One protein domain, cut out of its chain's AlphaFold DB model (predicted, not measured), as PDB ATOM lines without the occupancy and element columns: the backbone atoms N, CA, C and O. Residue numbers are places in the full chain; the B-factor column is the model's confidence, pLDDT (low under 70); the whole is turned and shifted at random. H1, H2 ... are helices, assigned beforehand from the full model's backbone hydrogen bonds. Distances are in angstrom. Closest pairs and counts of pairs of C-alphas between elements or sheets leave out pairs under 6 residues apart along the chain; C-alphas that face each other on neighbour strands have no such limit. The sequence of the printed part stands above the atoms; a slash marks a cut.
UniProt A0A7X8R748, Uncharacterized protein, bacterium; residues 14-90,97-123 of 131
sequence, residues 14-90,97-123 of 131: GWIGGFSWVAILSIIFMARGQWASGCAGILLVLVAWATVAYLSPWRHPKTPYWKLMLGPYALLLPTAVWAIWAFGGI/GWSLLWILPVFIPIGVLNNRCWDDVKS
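This is residues 14 to 90 and 97 to 123 of the 131 residues of an uncharacterized protein of bacterium (UniProt A0A7X8R748). Helices H3, H2 and H1 make an up-and-down bundle, neighbours in the chain running opposite ways; H4 splays from H3 like a V, residues 97 to 105 sticking out, and short H5 lies beyond the point. The printed part has 104 residues, 82 of them in five named helices in the order H1 to H5, with no named strand; its class is all helix, and it is loose, with a radius of gyration of the C-alphas of 16.1 A and spans of 55 by 34 by 16 A.

H3, residues 65 to 86, is the hub. H2, residues 35 to 54, touches it as a hairpin at a shallow 3 degrees (C-alphas of Ser 37 and Ala 86 closest, 5.6 A). H1, residues 14 to 31, touches H2 as a hairpin (Ser 26 and Gly 38, 4.1 A). H4, residues 97 to 113, touches H3 with residues 109 to 113 alone (Trp 66 and Ile 110, 5.6 A). H5, residues 119 to 123, touches no helix. O i to N i+4 pairs are within hydrogen-bond range throughout H2, 11 of 14 in H1, 14 of 18 in H3, 2 of 13 in H4 (i+3: 11 of 14), 0 of 1 in H5 (i+3: 2 of 2).

H3 is 31.9 A long. C-alpha 14 is at (144.838, 174.898, 154.132), C-alpha 123 at (153.320, 167.069, 130.930).

Residues 91 to 96 are cut out, a 14.6 A gap. Residues 109, 111, 113 and 121 to 123 are under 70.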
ATOM      1  N   GLY A  14     143.675 175.168 153.288       88.44
ATOM      2  CA  GLY A  14     144.838 174.898 154.132       88.44
ATOM      3  C   GLY A  14     145.412 176.169 154.758       88.44
ATOM      4  O   GLY A  14     145.587 176.236 155.973       88.44
ATOM      5  N   TRP A  15     145.643 177.210 153.956       90.19
ATOM      6  CA  TRP A  15     146.215 178.460 154.459       90.19
ATOM      7  C   TRP A  15     145.208 179.332 155.218       90.19
ATOM      8  O   TRP A  15     145.546 179.857 156.275       90.19
ATOM      9  N   ILE A  16     143.967 179.471 154.738       90.06
ATOM     10  CA  ILE A  16     142.910 180.209 155.454       90.06
ATOM     11  C   ILE A  16     142.664 179.557 156.817       90.06
ATOM     12  O   ILE A  16     142.626 180.256 157.830       90.06
ATOM     13  N   GLY A  17     142.581 178.223 156.855       88.88
ATOM     14  CA  GLY A  17     142.508 177.453 158.094       88.88
ATOM     15  C   GLY A  17     143.730 177.675 158.988       88.88
ATOM     16  O   GLY A  17     143.576 177.930 160.180       88.88
ATOM     17  N   GLY A  18     144.937 177.692 158.416       88.88
ATOM     18  CA  GLY A  18     146.186 177.967 159.131       88.88
ATOM     19  C   GLY A  18     146.265 179.348 159.793       88.88
ATOM     20  O   GLY A  18     146.901 179.477 160.832       88.88
ATOM     21  N   PHE A  19     145.589 180.368 159.254       92.25
ATOM     22  CA  PHE A  19     145.504 181.707 159.863       92.25
ATOM     23  C   PHE A  19     144.242 181.924 160.714       92.25
ATOM     24  O   PHE A  19     144.100 182.973 161.346       92.25
ATOM     25  N   SER A  20     143.331 180.948 160.776       93.44
ATOM     26  CA  SER A  20     142.057 181.085 161.500       93.44
ATOM     27  C   SER A  20     142.235 181.361 162.998       93.44
ATOM     28  O   SER A  20     141.475 182.138 163.575       93.44
ATOM     29  N   TRP A  21     143.274 180.805 163.626       94.25
ATOM     30  CA  TRP A  21     143.566 181.032 165.043       94.25
ATOM     31  C   TRP A  21     143.865 182.507 165.354       94.25
ATOM     32  O   TRP A  21     143.424 183.010 166.385       94.25
ATOM     33  N   VAL A  22     144.536 183.233 164.449       94.06
ATOM     34  CA  VAL A  22     144.807 184.674 164.601       94.06
ATOM     35  C   VAL A  22     143.496 185.458 164.587       94.06
ATOM     36  O   VAL A  22     143.301 186.345 165.417       94.06
ATOM     37  N   ALA A  23     142.561 185.098 163.702       93.81
ATOM     38  CA  ALA A  23     141.245 185.731 163.634       93.81
ATOM     39  C   ALA A  23     140.448 185.513 164.930       93.81
ATOM     40  O   ALA A  23     139.907 186.465 165.494       93.81
ATOM     41  N   ILE A  24     140.443 184.278 165.441       95.75
ATOM     42  CA  ILE A  24     139.772 183.925 166.699       95.75
ATOM     43  C   ILE A  24     140.374 184.716 167.869       95.75
ATOM     44  O   ILE A  24     139.639 185.356 168.620       95.75
ATOM     45  N   LEU A  25     141.704 184.732 168.004       94.44
ATOM     46  CA  LEU A  25     142.379 185.491 169.061       94.44
ATOM     47  C   LEU A  25     142.110 186.992 168.963       94.44
ATOM     48  O   LEU A  25     141.908 187.642 169.983       94.44
ATOM     49  N   SER A  26     142.064 187.541 167.750       93.69
ATOM     50  CA  SER A  26     141.765 188.958 167.534       93.69
ATOM     51  C   SER A  26     140.387 189.330 168.076       93.69
ATOM     52  O   SER A  26     140.259 190.309 168.810       93.69
ATOM     53  N   ILE A  27     139.372 188.507 167.789       95.00
ATOM     54  CA  ILE A  27     138.010 188.689 168.312       95.00
ATOM     55  C   ILE A  27     138.005 188.599 169.842       95.00
ATOM     56  O   ILE A  27     137.399 189.440 170.507       95.00
ATOM     57  N   ILE A  28     138.725 187.630 170.419       95.75
ATOM     58  CA  ILE A  28     138.851 187.485 171.876       95.75
ATOM     59  C   ILE A  28     139.501 188.730 172.501       95.75
ATOM     60  O   ILE A  28     139.022 189.218 173.525       95.75
ATOM     61  N   PHE A  29     140.562 189.277 171.901       93.06
ATOM     62  CA  PHE A  29     141.220 190.485 172.401       93.06
ATOM     63  C   PHE A  29     140.309 191.713 172.337       93.06
ATOM     64  O   PHE A  29     140.255 192.473 173.304       93.06
ATOM     65  N   MET A  30     139.534 191.872 171.261       92.81
ATOM     66  CA  MET A  30     138.535 192.942 171.168       92.81
ATOM     67  C   MET A  30     137.456 192.799 172.244       92.81
ATOM     68  O   MET A  30     137.133 193.777 172.911       92.81
ATOM     69  N   ALA A  31     136.959 191.579 172.482       94.44
ATOM     70  CA  ALA A  31     135.985 191.308 173.541       94.44
ATOM     71  C   ALA A  31     136.536 191.608 174.949       94.44
ATOM     72  O   ALA A  31     135.785 191.991 175.841       94.44
ATOM     73  N   ARG A  32     137.857 191.491 175.145       92.25
ATOM     74  CA  ARG A  32     138.564 191.886 176.378       92.25
ATOM     75  C   ARG A  32     138.867 193.391 176.468       92.25
ATOM     76  O   ARG A  32     139.546 193.809 177.401       92.25
ATOM     77  N   GLY A  33     138.418 194.200 175.506       91.50
ATOM     78  CA  GLY A  33     138.692 195.640 175.438       91.50
ATOM     79  C   GLY A  33     140.096 195.999 174.934       91.50
ATOM     80  O   GLY A  33     140.461 197.173 174.907       91.50
ATOM     81  N   GLN A  34     140.892 195.017 174.499       91.50
ATOM     82  CA  GLN A  34     142.236 195.217 173.953       91.50
ATOM     83  C   GLN A  34     142.173 195.490 172.444       91.50
ATOM     84  O   GLN A  34     142.630 194.699 171.615       91.50
ATOM     85  N   TRP A  35     141.592 196.637 172.087       92.00
ATOM     86  CA  TRP A  35     141.338 197.036 170.699       92.00
ATOM     87  C   TRP A  35     142.603 197.092 169.838       92.00
ATOM     88  O   TRP A  35     142.571 196.651 168.695       92.00
ATOM     89  N   ALA A  36     143.727 197.569 170.383       91.69
ATOM     90  CA  ALA A  36     144.990 197.645 169.643       91.69
ATOM     91  C   ALA A  36     145.472 196.258 169.180       91.69
ATOM     92  O   ALA A  36     145.747 196.060 167.995       91.69
ATOM     93  N   SER A  37     145.507 195.279 170.091       92.25
ATOM     94  CA  SER A  37     145.900 193.898 169.785       92.25
ATOM     95  C   SER A  37     144.928 193.242 168.809       92.25
ATOM     96  O   SER A  37     145.362 192.619 167.842       92.25
ATOM     97  N   GLY A  38     143.623 193.433 169.022       93.00
ATOM     98  CA  GLY A  38     142.574 192.911 168.149       93.00
ATOM     99  C   GLY A  38     142.642 193.451 166.718       93.00
ATOM    100  O   GLY A  38     142.676 192.673 165.768       93.00
ATOM    101  N   CYS A  39     142.737 194.772 166.550       95.12
ATOM    102  CA  CYS A  39     142.845 195.404 165.235       95.12
ATOM    103  C   CYS A  39     144.121 194.985 164.495       95.12
ATOM    104  O   CYS A  39     144.069 194.700 163.299       95.12
ATOM    105  N   ALA A  40     145.255 194.897 165.200       95.00
ATOM    106  CA  ALA A  40     146.505 194.423 164.614       95.00
ATOM    107  C   ALA A  40     146.387 192.974 164.110       95.00
ATOM    108  O   ALA A  40     146.827 192.668 163.002       95.00
ATOM    109  N   GLY A  41     145.739 192.096 164.881       94.12
ATOM    110  CA  GLY A  41     145.524 190.708 164.479       94.12
ATOM    111  C   GLY A  41     144.563 190.563 163.292       94.12
ATOM    112  O   GLY A  41     144.850 189.800 162.370       94.12
ATOM    113  N   ILE A  42     143.486 191.359 163.235       95.50
ATOM    114  CA  ILE A  42     142.592 191.410 162.062       95.50
ATOM    115  C   ILE A  42     143.366 191.840 160.816       95.50
ATOM    116  O   ILE A  42     143.249 191.205 159.767       95.50
ATOM    117  N   LEU A  43     144.182 192.890 160.925       96.00
ATOM    118  CA  LEU A  43     144.985 193.377 159.807       96.00
ATOM    119  C   LEU A  43     145.952 192.294 159.309       96.00
ATOM    120  O   LEU A  43     146.047 192.073 158.102       96.00
ATOM    121  N   LEU A  44     146.603 191.564 160.219       95.06
ATOM    122  CA  LEU A  44     147.482 190.448 159.865       95.06
ATOM    123  C   LEU A  44     146.744 189.325 159.127       95.06
ATOM    124  O   LEU A  44     147.257 188.825 158.128       95.06
ATOM    125  N   VAL A  45     145.538 188.953 159.568       95.12
ATOM    126  CA  VAL A  45     144.718 187.931 158.887       95.12
ATOM    127  C   VAL A  45     144.345 188.373 157.478       95.12
ATOM    128  O   VAL A  45     144.474 187.591 156.536       95.12
ATOM    129  N   LEU A  46     143.915 189.625 157.313       95.00
ATOM    130  CA  LEU A  46     143.536 190.161 156.007       95.00
ATOM    131  C   LEU A  46     144.722 190.178 155.040       95.00
ATOM    132  O   LEU A  46     144.587 189.740 153.897       95.00
ATOM    133  N   VAL A  47     145.892 190.622 155.509       95.25
ATOM    134  CA  VAL A  47     147.132 190.585 154.723       95.25
ATOM    135  C   VAL A  47     147.493 189.142 154.369       95.25
ATOM    136  O   VAL A  47     147.764 188.857 153.206       95.25
ATOM    137  N   ALA A  48     147.413 188.210 155.321       92.69
ATOM    138  CA  ALA A  48     147.687 186.797 155.078       92.69
ATOM    139  C   ALA A  48     146.768 186.185 154.020       92.69
ATOM    140  O   ALA A  48     147.252 185.569 153.070       92.69
ATOM    141  N   TRP A  49     145.457 186.391 154.122       93.50
ATOM    142  CA  TRP A  49     144.506 185.888 153.131       93.50
ATOM    143  C   TRP A  49     144.717 186.519 151.753       93.50
ATOM    144  O   TRP A  49     144.679 185.808 150.745       93.50
ATOM    145  N   ALA A  50     145.009 187.822 151.694       93.00
ATOM    146  CA  ALA A  50     145.342 188.499 150.445       93.00
ATOM    147  C   ALA A  50     146.610 187.909 149.809       93.00
ATOM    148  O   ALA A  50     146.615 187.598 148.616       93.00
ATOM    149  N   THR A  51     147.660 187.677 150.600       92.00
ATOM    150  CA  THR A  51     148.907 187.055 150.143       92.00
ATOM    151  C   THR A  51     148.684 185.629 149.650       92.00
ATOM    152  O   THR A  51     149.174 185.283 148.579       92.00
ATOM    153  N   VAL A  52     147.898 184.816 150.359       91.44
ATOM    154  CA  VAL A  52     147.554 183.439 149.959       91.44
ATOM    155  C   VAL A  52     146.793 183.410 148.632       91.44
ATOM    156  O   VAL A  52     147.055 182.552 147.784       91.44
ATOM    157  N   ALA A  53     145.858 184.344 148.431       89.69
ATOM    158  CA  ALA A  53     145.099 184.456 147.191       89.69
ATOM    159  C   ALA A  53     145.963 184.976 146.030       89.69
ATOM    160  O   ALA A  53     145.826 184.508 144.892       89.69
ATOM    161  N   TYR A  54     146.858 185.931 146.300       89.75
ATOM    162  CA  TYR A  54     147.738 186.523 145.296       89.75
ATOM    163  C   TYR A  54     148.834 185.551 144.849       89.75
ATOM    164  O   TYR A  54     148.943 185.285 143.655       89.75
ATOM    165  N   LEU A  55     149.545 184.930 145.794       88.44
ATOM    166  CA  LEU A  55     150.590 183.923 145.560       88.44
ATOM    167  C   LEU A  55     150.019 182.529 145.288       88.44
ATOM    168  O   LEU A  55     150.616 181.506 145.620       88.44
ATOM    169  N   SER A  56     148.843 182.471 144.681       87.50
ATOM    170  CA  SER A  56     148.244 181.201 144.335       87.50
ATOM    171  C   SER A  56     148.953 180.558 143.135       87.50
ATOM    172  O   SER A  56     149.282 181.234 142.154       87.50
ATOM    173  N   PRO A  57     149.158 179.232 143.152       84.06
ATOM    174  CA  PRO A  57     149.937 178.540 142.124       84.06
ATOM    175  C   PRO A  57     149.305 178.593 140.730       84.06
ATOM    176  O   PRO A  57     150.014 178.562 139.730       84.06
ATOM    177  N   TRP A  58     147.984 178.764 140.636       84.94
ATOM    178  CA  TRP A  58     147.306 178.966 139.352       84.94
ATOM    179  C   TRP A  58     147.523 180.361 138.748       84.94
ATOM    180  O   TRP A  58     147.300 180.524 137.549       84.94
ATOM    181  N   ARG A  59     147.941 181.363 139.535       85.25
ATOM    182  CA  ARG A  59     148.322 182.697 139.033       85.25
ATOM    183  C   ARG A  59     149.787 182.762 138.611       85.25
ATOM    184  O   ARG A  59     150.121 183.512 137.699       85.25
ATOM    185  N   HIS A  60     150.637 181.941 139.223       85.75
ATOM    186  CA  HIS A  60     152.066 181.864 138.923       85.75
ATOM    187  C   HIS A  60     152.466 180.440 138.503       85.75
ATOM    188  O   HIS A  60     153.148 179.724 139.236       85.75
ATOM    189  N   PRO A  61     152.060 179.989 137.306       82.50
ATOM    190  CA  PRO A  61     152.108 178.568 136.986       82.50
ATOM    191  C   PRO A  61     153.523 178.005 136.776       82.50
ATOM    192  O   PRO A  61     153.745 176.804 136.939       82.50
ATOM    193  N   LYS A  62     154.486 178.883 136.470       84.12
ATOM    194  CA  LYS A  62     155.909 178.563 136.273       84.12
ATOM    195  C   LYS A  62     156.755 178.709 137.539       84.12
ATOM    196  O   LYS A  62     157.957 178.468 137.493       84.12
ATOM    197  N   THR A  63     156.178 179.184 138.642       85.81
ATOM    198  CA  THR A  63     156.936 179.341 139.886       85.81
ATOM    199  C   THR A  63     156.835 178.076 140.734       85.81
ATOM    200  O   THR A  63     155.724 177.568 140.911       85.81
ATOM    201  N   PRO A  64     157.954 177.603 141.309       85.88
ATOM    202  CA  PRO A  64     157.952 176.474 142.229       85.88
ATOM    203  C   PRO A  64     157.051 176.708 143.443       85.88
ATOM    204  O   PRO A  64     157.050 177.805 144.010       85.88
ATOM    205  N   TYR A  65     156.352 175.662 143.896       84.25
ATOM    206  CA  TYR A  65     155.452 175.754 145.051       84.25
ATOM    207  C   TYR A  65     156.144 176.272 146.314       84.25
ATOM    208  O   TYR A  65     155.566 177.096 147.016       84.25
ATOM    209  N   TRP A  66     157.391 175.870 146.588       83.50
ATOM    210  CA  TRP A  66     158.102 176.317 147.793       83.50
ATOM    211  C   TRP A  66     158.263 177.846 147.855       83.50
ATOM    212  O   TRP A  66     158.123 178.438 148.925       83.50
ATOM    213  N   LYS A  67     158.474 178.505 146.702       85.81
ATOM    214  CA  LYS A  67     158.578 179.972 146.619       85.81
ATOM    215  C   LYS A  67     157.244 180.655 146.886       85.81
ATOM    216  O   LYS A  67     157.210 181.715 147.497       85.81
ATOM    217  N   LEU A  68     156.148 180.044 146.442       86.88
ATOM    218  CA  LEU A  68     154.803 180.552 146.704       86.88
ATOM    219  C   LEU A  68     154.411 180.362 148.172       86.88
ATOM    220  O   LEU A  68     153.809 181.253 148.763       86.88
ATOM    221  N   MET A  69     154.802 179.238 148.778       86.31
ATOM    222  CA  MET A  69     154.558 178.945 150.193       86.31
ATOM    223  C   MET A  69     155.379 179.839 151.130       86.31
ATOM    224  O   MET A  69     154.923 180.134 152.233       86.31
ATOM    225  N   LEU A  70     156.548 180.322 150.692       85.94
ATOM    226  CA  LEU A  70     157.360 181.267 151.465       85.94
ATOM    227  C   LEU A  70     156.597 182.536 151.848       85.94
ATOM    228  O   LEU A  70     156.830 183.051 152.933       85.94
ATOM    229  N   GLY A  71     155.684 183.033 151.008       88.00
ATOM    230  CA  GLY A  71     154.908 184.236 151.322       88.00
ATOM    231  C   GLY A  71     154.030 184.062 152.567       88.00
ATOM    232  O   GLY A  71     154.221 184.779 153.549       88.00
ATOM    233  N   PRO A  72     153.104 183.088 152.579       88.69
ATOM    234  CA  PRO A  72     152.335 182.753 153.773       88.69
ATOM    235  C   PRO A  72     153.209 182.376 154.983       88.69
ATOM    236  O   PRO A  72     152.928 182.826 156.090       88.69
ATOM    237  N   TYR A  73     154.312 181.634 154.803       86.69
ATOM    238  CA  TYR A  73     155.240 181.349 155.910       86.69
ATOM    239  C   TYR A  73     155.903 182.611 156.477       86.69
ATOM    240  O   TYR A  73     156.032 182.743 157.694       86.69
ATOM    241  N   ALA A  74     156.284 183.561 155.623       89.31
ATOM    242  CA  ALA A  74     156.858 184.831 156.048       89.31
ATOM    243  C   ALA A  74     155.865 185.666 156.863       89.31
ATOM    244  O   ALA A  74     156.299 186.430 157.716       89.31
ATOM    245  N   LEU A  75     154.555 185.495 156.647       90.81
ATOM    246  CA  LEU A  75     153.504 186.135 157.446       90.81
ATOM    247  C   LEU A  75     153.190 185.394 158.748       90.81
ATOM    248  O   LEU A  75     152.768 186.023 159.718       90.81
ATOM    249  N   LEU A  76     153.458 184.090 158.816       89.19
ATOM    250  CA  LEU A  76     153.301 183.324 160.050       89.19
ATOM    251  C   LEU A  76     154.229 183.850 161.164       89.19
ATOM    252  O   LEU A  76     153.818 183.946 162.319       89.19
ATOM    253  N   LEU A  77     155.453 184.269 160.830       88.75
ATOM    254  CA  LEU A  77     156.411 184.799 161.808       88.75
ATOM    255  C   LEU A  77     155.914 186.089 162.505       88.75
ATOM    256  O   LEU A  77     155.838 186.092 163.736       88.75
ATOM    257  N   PRO A  78     155.492 187.149 161.784       92.12
ATOM    258  CA  PRO A  78     154.819 188.301 162.372       92.12
ATOM    259  C   PRO A  78     153.610 187.932 163.227       92.12
ATOM    260  O   PRO A  78     153.422 188.538 164.276       92.12
ATOM    261  N   THR A  79     152.809 186.931 162.834       92.06
ATOM    262  CA  THR A  79     151.660 186.509 163.658       92.06
ATOM    263  C   THR A  79     152.084 185.877 164.981       92.06
ATOM    264  O   THR A  79     151.431 186.104 165.996       92.06
ATOM    265  N   ALA A  80     153.207 185.155 165.020       88.88
ATOM    266  CA  ALA A  80     153.763 184.628 166.263       88.88
ATOM    267  C   ALA A  80     154.296 185.753 167.168       88.88
ATOM    268  O   ALA A  80     153.995 185.780 168.360       88.88
ATOM    269  N   VAL A  81     155.031 186.717 166.600       90.75
ATOM    270  CA  VAL A  81     155.524 187.900 167.331       90.75
ATOM    271  C   VAL A  81     154.361 188.725 167.881       90.75
ATOM    272  O   VAL A  81     154.370 189.105 169.051       90.75
ATOM    273  N   TRP A  82     153.334 188.954 167.060       94.25
ATOM    274  CA  TRP A  82     152.106 189.627 167.470       94.25
ATOM    275  C   TRP A  82     151.424 188.894 168.621       94.25
ATOM    276  O   TRP A  82     151.064 189.538 169.600       94.25
ATOM    277  N   ALA A  83     151.285 187.566 168.548       90.75
ATOM    278  CA  ALA A  83     150.653 186.794 169.610       90.75
ATOM    279  C   ALA A  83     151.426 186.937 170.928       90.75
ATOM    280  O   ALA A  83     150.837 187.275 171.950       90.75
ATOM    281  N   ILE A  84     152.750 186.766 170.898       89.56
ATOM    282  CA  ILE A  84     153.620 186.937 172.071       89.56
ATOM    283  C   ILE A  84     153.435 188.325 172.689       89.56
ATOM    284  O   ILE A  84     153.260 188.448 173.901       89.56
ATOM    285  N   TRP A  85     153.452 189.370 171.864       91.31
ATOM    286  CA  TRP A  85     153.246 190.738 172.323       91.31
ATOM    287  C   TRP A  85     151.840 190.941 172.912       91.31
ATOM    288  O   TRP A  85     151.709 191.466 174.016       91.31
ATOM    289  N   ALA A  86     150.799 190.453 172.233       89.19
ATOM    290  CA  ALA A  86     149.406 190.583 172.655       89.19
ATOM    291  C   ALA A  86     149.103 189.838 173.969       89.19
ATOM    292  O   ALA A  86     148.256 190.278 174.745       89.19
ATOM    293  N   PHE A  87     149.824 188.751 174.263       87.69
ATOM    294  CA  PHE A  87     149.733 188.028 175.536       87.69
ATOM    295  C   PHE A  87     150.558 188.651 176.678       87.69
ATOM    296  O   PHE A  87     150.551 188.120 177.788       87.69
ATOM    297  N   GLY A  88     151.226 189.788 176.453       84.56
ATOM    298  CA  GLY A  88     152.013 190.478 177.480       84.56
ATOM    299  C   GLY A  88     153.492 190.079 177.524       84.56
ATOM    300  O   GLY A  88     154.145 190.283 178.545       84.56
ATOM    301  N   GLY A  89     154.026 189.538 176.426       81.00
ATOM    302  CA  GLY A  89     155.444 189.226 176.248       81.00
ATOM    303  C   GLY A  89     155.858 187.823 176.703       81.00
ATOM    304  O   GLY A  89     155.078 187.054 177.262       81.00
ATOM    305  N   ILE A  90     157.124 187.477 176.447       73.81
ATOM    306  CA  ILE A  90     157.707 186.194 176.859       73.81
ATOM    307  C   ILE A  90     158.075 186.282 178.340       73.81
ATOM    308  O   ILE A  90     159.057 186.927 178.708       73.81
ATOM    309  N   GLY A  97     164.362 174.033 174.758       75.69
ATOM    310  CA  GLY A  97     164.847 173.983 173.368       75.69
ATOM    311  C   GLY A  97     164.344 172.771 172.569       75.69
ATOM    312  O   GLY A  97     164.248 172.836 171.347       75.69
ATOM    313  N   TRP A  98     163.918 171.699 173.243       81.81
ATOM    314  CA  TRP A  98     163.250 170.554 172.613       81.81
ATOM    315  C   TRP A  98     161.889 170.904 171.993       81.81
ATOM    316  O   TRP A  98     161.452 170.240 171.053       81.81
ATOM    317  N   SER A  99     161.244 171.984 172.441       76.38
ATOM    318  CA  SER A  99     159.996 172.486 171.860       76.38
ATOM    319  C   SER A  99     160.162 172.958 170.410       76.38
ATOM    320  O   SER A  99     159.189 172.952 169.661       76.38
ATOM    321  N   LEU A 100     161.382 173.293 169.963       78.44
ATOM    322  CA  LEU A 100     161.639 173.646 168.560       78.44
ATOM    323  C   LEU A 100     161.415 172.471 167.598       78.44
ATOM    324  O   LEU A 100     161.052 172.697 166.444       78.44
ATOM    325  N   LEU A 101     161.575 171.223 168.054       83.88
ATOM    326  CA  LEU A 101     161.342 170.046 167.209       83.88
ATOM    327  C   LEU A 101     159.875 169.917 166.778       83.88
ATOM    328  O   LEU A 101     159.599 169.340 165.728       83.88
ATOM    329  N   TRP A 102     158.936 170.522 167.510       81.12
ATOM    330  CA  TRP A 102     157.525 170.574 167.115       81.12
ATOM    331  C   TRP A 102     157.260 171.464 165.897       81.12
ATOM    332  O   TRP A 102     156.206 171.351 165.277       81.12
ATOM    333  N   ILE A 103     158.213 172.317 165.511       78.25
ATOM    334  CA  ILE A 103     158.114 173.160 164.313       78.25
ATOM    335  C   ILE A 103     158.540 172.374 163.059       78.25
ATOM    336  O   ILE A 103     158.147 172.705 161.945       78.25
ATOM    337  N   LEU A 104     159.293 171.282 163.208       80.12
ATOM    338  CA  LEU A 104     159.845 170.503 162.095       80.12
ATOM    339  C   LEU A 104     158.772 169.995 161.101       80.12
ATOM    340  O   LEU A 104     158.975 170.146 159.891       80.12
ATOM    341  N   PRO A 105     157.591 169.509 161.544       78.62
ATOM    342  CA  PRO A 105     156.498 169.133 160.647       78.62
ATOM    343  C   PRO A 105     155.994 170.265 159.746       78.62
ATOM    344  O   PRO A 105     155.574 170.018 158.616       78.62
ATOM    345  N   VAL A 106     156.088 171.516 160.209       77.38
ATOM    346  CA  VAL A 106     155.666 172.703 159.453       77.38
ATOM    347  C   VAL A 106     156.520 172.892 158.195       77.38
ATOM    348  O   VAL A 106     156.030 173.444 157.213       77.38
ATOM    349  N   PHE A 107     157.757 172.382 158.182       73.94
ATOM    350  CA  PHE A 107     158.696 172.500 157.062       73.94
ATOM    351  C   PHE A 107     158.749 171.273 156.137       73.94
ATOM    352  O   PHE A 107     159.374 171.347 155.077       73.94
ATOM    353  N   ILE A 108     158.049 170.176 156.460       76.25
ATOM    354  CA  ILE A 108     157.934 168.986 155.588       76.25
ATOM    355  C   ILE A 108     157.526 169.342 154.144       76.25
ATOM    356  O   ILE A 108     158.134 168.805 153.210       76.25
ATOM    357  N   PRO A 109     156.567 170.263 153.903       68.94
ATOM    358  CA  PRO A 109     156.147 170.601 152.547       68.94
ATOM    359  C   PRO A 109     157.282 171.158 151.681       68.94
ATOM    360  O   PRO A 109     157.286 170.922 150.478       68.94
ATOM    361  N   ILE A 110     158.278 171.833 152.268       71.25
ATOM    362  CA  ILE A 110     159.412 172.400 151.521       71.25
ATOM    363  C   ILE A 110     160.270 171.286 150.909       71.25
ATOM    364  O   ILE A 110     160.673 171.383 149.750       71.25
ATOM    365  N   GLY A 111     160.499 170.200 151.654       66.75
ATOM    366  CA  GLY A 111     161.272 169.055 151.172       66.75
ATOM    367  C   GLY A 111     160.513 168.212 150.146       66.75
ATOM    368  O   GLY A 111     161.088 167.778 149.150       66.75
ATOM    369  N   VAL A 112     159.208 168.010 150.356       72.62
ATOM    370  CA  VAL A 112     158.386 167.128 149.507       72.62
ATOM    371  C   VAL A 112     157.955 167.809 148.201       72.62
ATOM    372  O   VAL A 112     157.896 167.154 147.159       72.62
ATOM    373  N   LEU A 113     157.665 169.116 148.223       66.81
ATOM    374  CA  LEU A 113     157.143 169.846 147.055       66.81
ATOM    375  C   LEU A 113     158.219 170.500 146.177       66.81
ATOM    376  O   LEU A 113     157.858 170.970 145.102       66.81
ATOM    377  N   ASN A 114     159.496 170.479 146.585       71.94
ATOM    378  CA  ASN A 114     160.706 170.943 145.876       71.94
ATOM    379  C   ASN A 114     160.457 171.860 144.644       71.94
ATOM    380  O   ASN A 114     159.785 172.884 144.750       71.94
ATOM    381  N   ASN A 115     160.989 171.524 143.464       79.19
ATOM    382  CA  ASN A 115     160.917 172.357 142.260       79.19
ATOM    383  C   ASN A 115     159.647 172.138 141.426       79.19
ATOM    384  O   ASN A 115     159.588 172.596 140.286       79.19
ATOM    385  N   ARG A 116     158.630 171.460 141.976       80.38
ATOM    386  CA  ARG A 116     157.386 171.238 141.238       80.38
ATOM    387  C   ARG A 116     156.686 172.574 141.013       80.38
ATOM    388  O   ARG A 116     156.552 173.381 141.934       80.38
ATOM    389  N   CYS A 117     156.228 172.784 139.791       83.19
ATOM    390  CA  CYS A 117     155.448 173.943 139.381       83.19
ATOM    391  C   CYS A 117     154.018 173.516 139.020       83.19
ATOM    392  O   CYS A 117     153.715 172.331 138.857       83.19
ATOM    393  N   TRP A 118     153.104 174.476 138.887       81.38
ATOM    394  CA  TRP A 118     151.726 174.186 138.477       81.38
ATOM    395  C   TRP A 118     151.658 173.581 137.066       81.38
ATOM    396  O   TRP A 118     150.804 172.724 136.817       81.38
ATOM    397  N   ASP A 119     152.551 174.001 136.162       81.75
ATOM    398  CA  ASP A 119     152.588 173.548 134.766       81.75
ATOM    399  C   ASP A 119     153.137 172.123 134.574       81.75
ATOM    400  O   ASP A 119     152.739 171.475 133.608       81.75
ATOM    401  N   ASP A 120     153.938 171.586 135.503       74.62
ATOM    402  CA  ASP A 120     154.556 170.249 135.368       74.62
ATOM    403  C   ASP A 120     153.522 169.120 135.230       74.62
ATOM    404  O   ASP A 120     153.787 168.066 134.658       74.62
ATOM    405  N   VAL A 121     152.302 169.342 135.724       66.06
ATOM    406  CA  VAL A 121     151.212 168.361 135.658       66.06
ATOM    407  C   VAL A 121     150.594 168.270 134.256       66.06
ATOM    408  O   VAL A 121     150.021 167.238 133.915       66.06
ATOM    409  N   LYS A 122     150.750 169.293 133.400       59.44
ATOM    410  CA  LYS A 122     150.312 169.220 131.990       59.44
ATOM    411  C   LYS A 122     151.167 168.260 131.159       59.44
ATOM    412  O   LYS A 122     150.732 167.849 130.091       59.44
ATOM    413  N   SER A 123     152.360 167.913 131.640       53.84
ATOM    414  CA  SER A 123     153.320 167.069 130.930       53.84
ATOM    415  C   SER A 123     153.117 165.572 131.152       53.84
ATOM    416  O   SER A 123     153.941 164.800 130.677       53.84
TER     417      SER A 123